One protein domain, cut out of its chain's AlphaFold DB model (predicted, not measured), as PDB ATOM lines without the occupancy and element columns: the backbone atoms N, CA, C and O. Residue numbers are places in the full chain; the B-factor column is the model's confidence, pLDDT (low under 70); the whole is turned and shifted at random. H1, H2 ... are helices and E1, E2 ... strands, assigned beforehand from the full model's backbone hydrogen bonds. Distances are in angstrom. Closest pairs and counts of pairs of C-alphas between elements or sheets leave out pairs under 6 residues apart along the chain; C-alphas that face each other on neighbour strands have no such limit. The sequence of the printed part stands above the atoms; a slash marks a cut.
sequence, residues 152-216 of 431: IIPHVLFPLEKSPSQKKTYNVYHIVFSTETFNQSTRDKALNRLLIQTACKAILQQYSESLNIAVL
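AT A GLANCE: This is residues 152 to 216 of the 431 residues of an uncharacterized protein of Cavenderia fasciculata (strain SH3) (UniProt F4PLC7). A long hairpin of two strands, E1 and E2, has the long helix H2 packed over it with residues 195 to 207, while the short helix H1 makes the corner between E2 and H2. The hairpin's turn and H1 lie at opposite ends of the longest axis. The printed part has 65 residues, with two named strands and then two named helices, in the order E1, E2, H1, H2; the sheet, E1 - E2, is antiparallel and the class is mixed, helices and strands. The whole is only just compact, close to loose, with a radius of gyration of the C-alphas of 12.8 A, and elongated, spanning 36 by 23 by 18 A.

IN THESE COORDINATES: E1, residues 155 to 165, begins at C-alpha 155 (-43.078, -9.095, 2.021), is 26.0 A long and bends by 57 degrees at residue 158. E2, residues 168 to 176, is 25.0 A long. H2, residues 189 to 207, is 26.9 A long and ends at C-alpha 207 (-34.965, -9.240, -8.586). H1 is residues 179 to 187.

HOW THE PARTS SIT: E1 and E2 form a hairpin, antiparallel at 153 degrees between directions; N 163 and O 170, 2.9 A apart, and N 157 and O 174, 3.2 A, are within hydrogen-bond range. The closest C-alphas of E1 and H2 are those of Val 156 and Ile 203, 6.6 A apart. For E2 and H2 they are Ile 175 and Ala 199, 6.7 A. H1 and H2 touch only at the corner, H2 with residues 191 to 195 alone; the closest C-alphas, Ser 185 and Asn 192, are 4.5 A apart. Their lines stand at a steep tilt of 54 degrees, opposite ways. E1 and H1 are apart. Every O i to N i+4 pair is within hydrogen-bond range in H2, and 4 of 5 are in H1.

THE WHOLE: The C-alphas farthest apart, of Lys 167 and Glu 180, are 37.6 A apart. The printed part has no cut, and its three links between named elements are tight. Mean pLDDT of the printed part is 74.9; residues 152 to 168 and 210 to 215 are under 70.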
ATOM      1  N   ILE A 152     -51.592  -6.388   5.951       58.84
ATOM      2  CA  ILE A 152     -50.149  -6.463   5.712       58.84
ATOM      3  C   ILE A 152     -49.926  -7.067   4.327       58.84
ATOM      4  O   ILE A 152     -50.326  -8.202   4.047       58.84
ATOM      5  N   ILE A 153     -49.297  -6.277   3.463       55.28
ATOM      6  CA  ILE A 153     -48.936  -6.661   2.102       55.28
ATOM      7  C   ILE A 153     -47.798  -7.687   2.176       55.28
ATOM      8  O   ILE A 153     -46.919  -7.556   3.033       55.28
ATOM      9  N   PRO A 154     -47.802  -8.725   1.319       57.16
ATOM     10  CA  PRO A 154     -46.737  -9.718   1.295       57.16
ATOM     11  C   PRO A 154     -45.361  -9.064   1.180       57.16
ATOM     12  O   PRO A 154     -45.062  -8.389   0.196       57.16
ATOM     13  N   HIS A 155     -44.505  -9.329   2.161       56.81
ATOM     14  CA  HIS A 155     -43.078  -9.095   2.021       56.81
ATOM     15  C   HIS A 155     -42.443 -10.359   1.445       56.81
ATOM     16  O   HIS A 155     -42.544 -11.446   2.020       56.81
ATOM     17  N   VAL A 156     -41.808 -10.214   0.282       56.62
ATOM     18  CA  VAL A 156     -41.015 -11.276  -0.338       56.62
ATOM     19  C   VAL A 156     -39.766 -11.465   0.507       56.62
ATOM     20  O   VAL A 156     -38.962 -10.544   0.655       56.62
ATOM     21  N   LEU A 157     -39.602 -12.656   1.075       63.22
ATOM     22  CA  LEU A 157     -38.349 -13.013   1.721       63.22
ATOM     23  C   LEU A 157     -37.371 -13.507   0.651       63.22
ATOM     24  O   LEU A 157     -37.776 -14.116  -0.339       63.22
ATOM     25  N   PHE A 158     -36.100 -13.153   0.851       62.94
ATOM     26  CA  PHE A 158     -34.942 -13.425  -0.006       62.94
ATOM     27  C   PHE A 158     -35.005 -14.793  -0.716       62.94
ATOM     28  O   PHE A 158     -35.514 -15.742  -0.120       62.94
ATOM     29  N   PRO A 159     -34.462 -14.932  -1.945       65.38
ATOM     30  CA  PRO A 159     -34.389 -16.221  -2.629       65.38
ATOM     31  C   PRO A 159     -33.667 -17.217  -1.718       65.38
ATOM     32  O   PRO A 159     -32.486 -17.038  -1.417       65.38
ATOM     33  N   LEU A 160     -34.397 -18.221  -1.225       60.78
ATOM     34  CA  LEU A 160     -33.866 -19.128  -0.208       60.78
ATOM     35  C   LEU A 160     -32.919 -20.149  -0.820       60.78
ATOM     36  O   LEU A 160     -31.898 -20.476  -0.220       60.78
ATOM     37  N   GLU A 161     -33.257 -20.660  -2.004       62.16
ATOM     38  CA  GLU A 161     -32.573 -21.828  -2.536       62.16
ATOM     39  C   GLU A 161     -32.722 -21.936  -4.055       62.16
ATOM     40  O   GLU A 161     -33.798 -21.711  -4.621       62.16
ATOM     41  N   LYS A 162     -31.623 -22.299  -4.727       62.97
ATOM     42  CA  LYS A 162     -31.666 -22.793  -6.104       62.97
ATOM     43  C   LYS A 162     -32.000 -24.272  -6.017       62.97
ATOM     44  O   LYS A 162     -31.100 -25.068  -5.768       62.97
ATOM     45  N   SER A 163     -33.264 -24.635  -6.206       53.34
ATOM     46  CA  SER A 163     -33.647 -26.047  -6.232       53.34
ATOM     47  C   SER A 163     -33.100 -26.687  -7.517       53.34
ATOM     48  O   SER A 163     -33.426 -26.219  -8.623       53.34
ATOM     49  N   PRO A 164     -32.225 -27.706  -7.419       52.56
ATOM     50  CA  PRO A 164     -31.710 -28.400  -8.583       52.56
ATOM     51  C   PRO A 164     -32.746 -29.426  -9.063       52.56
ATOM     52  O   PRO A 164     -32.745 -30.574  -8.633       52.56
ATOM     53  N   SER A 165     -33.613 -29.039  -9.999       58.47
ATOM     54  CA  SER A 165     -34.350 -30.018 -10.807       58.47
ATOM     55  C   SER A 165     -33.475 -30.477 -11.981       58.47
ATOM     56  O   SER A 165     -32.703 -29.689 -12.532       58.47
ATOM     57  N   GLN A 166     -33.607 -31.747 -12.390       53.19
ATOM     58  CA  GLN A 166     -32.734 -32.474 -13.335       53.19
ATOM     59  C   GLN A 166     -32.409 -31.752 -14.664       53.19
ATOM     60  O   GLN A 166     -31.463 -32.141 -15.349       53.19
ATOM     61  N   LYS A 167     -33.172 -30.724 -15.065       57.78
ATOM     62  CA  LYS A 167     -32.941 -29.956 -16.306       57.78
ATOM     63  C   LYS A 167     -33.006 -28.433 -16.158       57.78
ATOM     64  O   LYS A 167     -32.650 -27.733 -17.104       57.78
ATOM     65  N   LYS A 168     -33.482 -27.905 -15.027       63.75
ATOM     66  CA  LYS A 168     -33.674 -26.463 -14.805       63.75
ATOM     67  C   LYS A 168     -33.464 -26.134 -13.332       63.75
ATOM     68  O   LYS A 168     -34.005 -26.805 -12.463       63.75
ATOM     69  N   THR A 169     -32.697 -25.088 -13.055       70.56
ATOM     70  CA  THR A 169     -32.611 -24.510 -11.714       70.56
ATOM     71  C   THR A 169     -33.802 -23.588 -11.506       70.56
ATOM     72  O   THR A 169     -33.987 -22.660 -12.297       70.56
ATOM     73  N   TYR A 170     -34.585 -23.830 -10.461       74.25
ATOM     74  CA  TYR A 170     -35.673 -22.937 -10.069       74.25
ATOM     75  C   TYR A 170     -35.254 -22.136  -8.836       74.25
ATOM     76  O   TYR A 170     -34.698 -22.698  -7.892       74.25
ATOM     77  N   ASN A 171     -35.520 -20.831  -8.851       76.75
ATOM     78  CA  ASN A 171     -35.414 -19.993  -7.660       76.75
ATOM     79  C   ASN A 171     -36.712 -20.140  -6.861       76.75
ATOM     80  O   ASN A 171     -37.797 -19.890  -7.393       76.75
ATOM     81  N   VAL A 172     -36.605 -20.557  -5.599       77.94
ATOM     82  CA  VAL A 172     -37.759 -20.682  -4.699       77.94
ATOM     83  C   VAL A 172     -37.871 -19.422  -3.844       77.94
ATOM     84  O   VAL A 172     -36.936 -19.052  -3.129       77.94
ATOM     85  N   TYR A 173     -39.032 -18.771  -3.914       80.69
ATOM     86  CA  TYR A 173     -39.355 -17.568  -3.151       80.69
ATOM     87  C   TYR A 173     -40.430 -17.886  -2.116       80.69
ATOM     88  O   TYR A 173     -41.499 -18.392  -2.461       80.69
ATOM     89  N   HIS A 174     -40.171 -17.569  -0.848       79.12
ATOM     90  CA  HIS A 174     -41.191 -17.664   0.193       79.12
ATOM     91  C   HIS A 174     -41.946 -16.344   0.293       79.12
ATOM     92  O   HIS A 174     -41.367 -15.281   0.531       79.12
ATOM     93  N   ILE A 175     -43.261 -16.435   0.134       80.44
ATOM     94  CA  ILE A 175     -44.171 -15.309   0.278       80.44
ATOM     95  C   ILE A 175     -44.880 -15.485   1.613       80.44
ATOM     96  O   ILE A 175     -45.601 -16.463   1.815       80.44
ATOM     97  N   VAL A 176     -44.650 -14.555   2.538       80.69
ATOM     98  CA  VAL A 176     -45.237 -14.618   3.876       80.69
ATOM     99  C   VAL A 176     -46.406 -13.650   3.957       80.69
ATOM    100  O   VAL A 176     -46.273 -12.461   3.674       80.69
ATOM    101  N   PHE A 177     -47.551 -14.178   4.373       80.50
ATOM    102  CA  PHE A 177     -48.754 -13.411   4.680       80.50
ATOM    103  C   PHE A 177     -49.036 -13.495   6.180       80.50
ATOM    104  O   PHE A 177     -48.624 -14.452   6.841       80.50
ATOM    105  N   SER A 178     -49.785 -12.532   6.723       85.81
ATOM    106  CA  SER A 178     -50.386 -12.727   8.044       85.81
ATOM    107  C   SER A 178     -51.355 -13.918   8.000       85.81
ATOM    108  O   SER A 178     -51.972 -14.200   6.967       85.81
ATOM    109  N   THR A 179     -51.500 -14.629   9.121       81.94
ATOM    110  CA  THR A 179     -52.397 -15.792   9.224       81.94
ATOM    111  C   THR A 179     -53.834 -15.436   8.845       81.94
ATOM    112  O   THR A 179     -54.500 -16.205   8.159       81.94
ATOM    113  N   GLU A 180     -54.298 -14.248   9.235       86.75
ATOM    114  CA  GLU A 180     -55.625 -13.744   8.877       86.75
ATOM    115  C   GLU A 180     -55.767 -13.543   7.364       86.75
ATOM    116  O   GLU A 180     -56.726 -14.037   6.767       86.75
ATOM    117  N   THR A 181     -54.773 -12.917   6.722       85.31
ATOM    118  CA  THR A 181     -54.772 -12.712   5.270       85.31
ATOM    119  C   THR A 181     -54.770 -14.030   4.513       85.31
ATOM    120  O   THR A 181     -55.546 -14.210   3.571       85.31
ATOM    121  N   PHE A 182     -53.945 -14.979   4.954       84.81
ATOM    122  CA  PHE A 182     -53.906 -16.314   4.377       84.81
ATOM    123  C   PHE A 182     -55.266 -17.013   4.507       84.81
ATOM    124  O   PHE A 182     -55.846 -17.424   3.498       84.81
ATOM    125  N   ASN A 183     -55.829 -17.063   5.715       84.81
ATOM    126  CA  ASN A 183     -57.123 -17.690   5.975       84.81
ATOM    127  C   ASN A 183     -58.244 -17.055   5.148       84.81
ATOM    128  O   ASN A 183     -59.061 -17.774   4.574       84.81
ATOM    129  N   GLN A 184     -58.272 -15.727   5.017       87.19
ATOM    130  CA  GLN A 184     -59.270 -15.066   4.183       87.19
ATOM    131  C   GLN A 184     -59.077 -15.397   2.699       87.19
ATOM    132  O   GLN A 184     -60.054 -15.648   1.993       87.19
ATOM    133  N   SER A 185     -57.830 -15.460   2.228       89.25
ATOM    134  CA  SER A 185     -57.522 -15.809   0.839       89.25
ATOM    135  C   SER A 185     -57.957 -17.232   0.478       89.25
ATOM    136  O   SER A 185     -58.441 -17.464  -0.622       89.25
ATOM    137  N   THR A 186     -57.873 -18.191   1.408       82.25
ATOM    138  CA  THR A 186     -58.346 -19.565   1.140       82.25
ATOM    139  C   THR A 186     -59.862 -19.636   0.937       82.25
ATOM    140  O   THR A 186     -60.354 -20.514   0.229       82.25
ATOM    141  N   ARG A 187     -60.612 -18.689   1.518       89.50
ATOM    142  CA  ARG A 187     -62.072 -18.577   1.367       89.50
ATOM    143  C   ARG A 187     -62.468 -17.747   0.145       89.50
ATOM    144  O   ARG A 187     -63.522 -17.992  -0.439       89.50
ATOM    145  N   ASP A 188     -61.638 -16.779  -0.240       89.06
ATOM    146  CA  ASP A 188     -61.880 -15.851  -1.344       89.06
ATOM    147  C   ASP A 188     -60.849 -16.029  -2.470       89.06
ATOM    148  O   ASP A 188     -59.722 -15.529  -2.420       89.06
ATOM    149  N   LYS A 189     -61.276 -16.705  -3.544       83.12
ATOM    150  CA  LYS A 189     -60.441 -16.968  -4.727       83.12
ATOM    151  C   LYS A 189     -59.932 -15.693  -5.403       83.12
ATOM    152  O   LYS A 189     -58.846 -15.718  -5.980       83.12
ATOM    153  N   ALA A 190     -60.702 -14.602  -5.376       82.06
ATOM    154  CA  ALA A 190     -60.282 -13.346  -5.990       82.06
ATOM    155  C   ALA A 190     -59.142 -12.716  -5.185       82.06
ATOM    156  O   ALA A 190     -58.140 -12.300  -5.767       82.06
ATOM    157  N   LEU A 191     -59.255 -12.735  -3.853       86.44
ATOM    158  CA  LEU A 191     -58.191 -12.289  -2.960       86.44
ATOM    159  C   LEU A 191     -56.933 -13.152  -3.103       86.44
ATOM    160  O   LEU A 191     -55.841 -12.609  -3.224       86.44
ATOM    161  N   ASN A 192     -57.063 -14.481  -3.142       86.06
ATOM    162  CA  ASN A 192     -55.920 -15.376  -3.349       86.06
ATOM    163  C   ASN A 192     -55.170 -15.058  -4.651       86.06
ATOM    164  O   ASN A 192     -53.952 -14.884  -4.641       86.06
ATOM    165  N   ARG A 193     -55.910 -14.881  -5.755       81.56
ATOM    166  CA  ARG A 193     -55.331 -14.490  -7.046       81.56
ATOM    167  C   ARG A 193     -54.605 -13.148  -6.958       81.56
ATOM    168  O   ARG A 193     -53.503 -13.036  -7.487       81.56
ATOM    169  N   LEU A 194     -55.200 -12.162  -6.284       85.88
ATOM    170  CA  LEU A 194     -54.581 -10.854  -6.078       85.88
ATOM    171  C   LEU A 194     -53.279 -10.975  -5.278       85.88
ATOM    172  O   LEU A 194     -52.264 -10.439  -5.700       85.88
ATOM    173  N   LEU A 195     -53.277 -11.721  -4.171       87.19
ATOM    174  CA  LEU A 195     -52.087 -11.919  -3.339       87.19
ATOM    175  C   LEU A 195     -50.942 -12.582  -4.111       87.19
ATOM    176  O   LEU A 195     -49.798 -12.144  -3.998       87.19
ATOM    177  N   ILE A 196     -51.247 -13.595  -4.927       84.06
ATOM    178  CA  ILE A 196     -50.264 -14.243  -5.803       84.06
ATOM    179  C   ILE A 196     -49.722 -13.236  -6.822       84.06
ATOM    180  O   ILE A 196     -48.510 -13.105  -6.961       84.06
ATOM    181  N   GLN A 197     -50.593 -12.478  -7.495       84.19
ATOM    182  CA  GLN A 197     -50.180 -11.462  -8.470       84.19
ATOM    183  C   GLN A 197     -49.289 -10.385  -7.846       84.19
ATOM    184  O   GLN A 197     -48.247 -10.051  -8.410       84.19
ATOM    185  N   THR A 198     -49.669  -9.869  -6.678       85.94
ATOM    186  CA  THR A 198     -48.887  -8.875  -5.940       85.94
ATOM    187  C   THR A 198     -47.523  -9.432  -5.557       85.94
ATOM    188  O   THR A 198     -46.516  -8.754  -5.745       85.94
ATOM    189  N   ALA A 199     -47.464 -10.677  -5.087       86.00
ATOM    190  CA  ALA A 199     -46.203 -11.306  -4.729       86.00
ATOM    191  C   ALA A 199     -45.294 -11.540  -5.945       86.00
ATOM    192  O   ALA A 199     -44.106 -11.232  -5.893       86.00
ATOM    193  N   CYS A 200     -45.847 -12.000  -7.069       82.75
ATOM    194  CA  CYS A 200     -45.099 -12.137  -8.318       82.75
ATOM    195  C   CYS A 200     -44.584 -10.784  -8.820       82.75
ATOM    196  O   CYS A 200     -43.427 -10.681  -9.221       82.75
ATOM    197  N   LYS A 201     -45.406  -9.730  -8.745       83.06
ATOM    198  CA  LYS A 201     -44.990  -8.369  -9.101       83.06
ATOM    199  C   LYS A 201     -43.846  -7.884  -8.209       83.06
ATOM    200  O   LYS A 201     -42.878  -7.342  -8.728       83.06
ATOM    201  N   ALA A 202     -43.924  -8.120  -6.899       84.62
ATOM    202  CA  ALA A 202     -42.876  -7.741  -5.956       84.62
ATOM    203  C   ALA A 202     -41.551  -8.475  -6.233       84.62
ATOM    204  O   ALA A 202     -40.501  -7.840  -6.276       84.62
ATOM    205  N   ILE A 203     -41.593  -9.786  -6.502       82.94
ATOM    206  CA  ILE A 203     -40.403 -10.566  -6.885       82.94
ATOM    207  C   ILE A 203     -39.806 -10.025  -8.195       82.94
ATOM    208  O   ILE A 203     -38.603  -9.778  -8.266       82.94
ATOM    209  N   LEU A 204     -40.636  -9.793  -9.218       82.62
ATOM    210  CA  LEU A 204     -40.187  -9.244 -10.500       82.62
ATOM    211  C   LEU A 204     -39.520  -7.873 -10.318       82.62
ATOM    212  O   LEU A 204     -38.449  -7.639 -10.868       82.62
ATOM    213  N   GLN A 205     -40.121  -6.980  -9.529       83.81
ATOM    214  CA  GLN A 205     -39.577  -5.647  -9.269       83.81
ATOM    215  C   GLN A 205     -38.261  -5.696  -8.488       83.81
ATOM    216  O   GLN A 205     -37.335  -4.953  -8.802       83.81
ATOM    217  N   GLN A 206     -38.164  -6.568  -7.485       85.38
ATOM    218  CA  GLN A 206     -36.998  -6.632  -6.608       85.38
ATOM    219  C   GLN A 206     -35.800  -7.337  -7.256       85.38
ATOM    220  O   GLN A 206     -34.666  -6.907  -7.056       85.38
ATOM    221  N   TYR A 207     -36.035  -8.403  -8.026       84.00
ATOM    222  CA  TYR A 207     -34.965  -9.240  -8.586       84.00
ATOM    223  C   TYR A 207     -34.770  -9.057 -10.094       84.00
ATOM    224  O   TYR A 207     -33.790  -9.554 -10.640       84.00
ATOM    225  N   SER A 208     -35.663  -8.328 -10.779       83.62
ATOM    226  CA  SER A 208     -35.654  -8.168 -12.246       83.62
ATOM    227  C   SER A 208     -35.664  -9.504 -13.010       83.62
ATOM    228  O   SER A 208     -35.240  -9.579 -14.162       83.62
ATOM    229  N   GLU A 209     -36.146 -10.573 -12.373       77.00
ATOM    230  CA  GLU A 209     -36.229 -11.908 -12.959       77.00
ATOM    231  C   GLU A 209     -37.595 -12.114 -13.612       77.00
ATOM    232  O   GLU A 209     -38.635 -11.918 -12.981       77.00
ATOM    233  N   SER A 210     -37.609 -12.565 -14.869       68.94
ATOM    234  CA  SER A 210     -38.847 -12.993 -15.513       68.94
ATOM    235  C   SER A 210     -39.354 -14.273 -14.846       68.94
ATOM    236  O   SER A 210     -38.829 -15.370 -15.038       68.94
ATOM    237  N   LEU A 211     -40.394 -14.126 -14.028       64.38
ATOM    238  CA  LEU A 211     -41.017 -15.246 -13.342       64.38
ATOM    239  C   LEU A 211     -41.773 -16.130 -14.335       64.38
ATOM    240  O   LEU A 211     -42.887 -15.818 -14.755       64.38
ATOM    241  N   ASN A 212     -41.182 -17.273 -14.668       63.62
ATOM    242  CA  ASN A 212     -41.929 -18.390 -15.225       63.62
ATOM    243  C   ASN A 212     -42.510 -19.190 -14.055       63.62
ATOM    244  O   ASN A 212     -41.847 -20.062 -13.493       63.62
ATOM    245  N   ILE A 213     -43.713 -18.809 -13.627       61.59
ATOM    246  CA  ILE A 213     -44.390 -19.429 -12.487       61.59
ATOM    247  C   ILE A 213     -44.798 -20.844 -12.900       61.59
ATOM    248  O   ILE A 213     -45.773 -21.038 -13.624       61.59
ATOM    249  N   ALA A 214     -44.044 -21.838 -12.439       60.25
ATOM    250  CA  ALA A 214     -44.448 -23.230 -12.533       60.25
ATOM    251  C   ALA A 214     -45.307 -23.571 -11.310       60.25
ATOM    252  O   ALA A 214     -44.822 -23.555 -10.181       60.25
ATOM    253  N   VAL A 215     -46.589 -23.869 -11.530       64.25
ATOM    254  CA  VAL A 215     -47.451 -24.441 -10.490       64.25
ATOM    255  C   VAL A 215     -47.209 -25.945 -10.475       64.25
ATOM    256  O   VAL A 215     -47.561 -26.638 -11.431       64.25
ATOM    257  N   LEU A 216     -46.585 -26.440  -9.409       72.88
ATOM    258  CA  LEU A 216     -46.406 -27.872  -9.199       72.88
ATOM    259  C   LEU A 216     -47.663 -28.427  -8.513       72.88
ATOM    260  O   LEU A 216     -48.008 -27.961  -7.425       72.88
TER     261      LEU A 216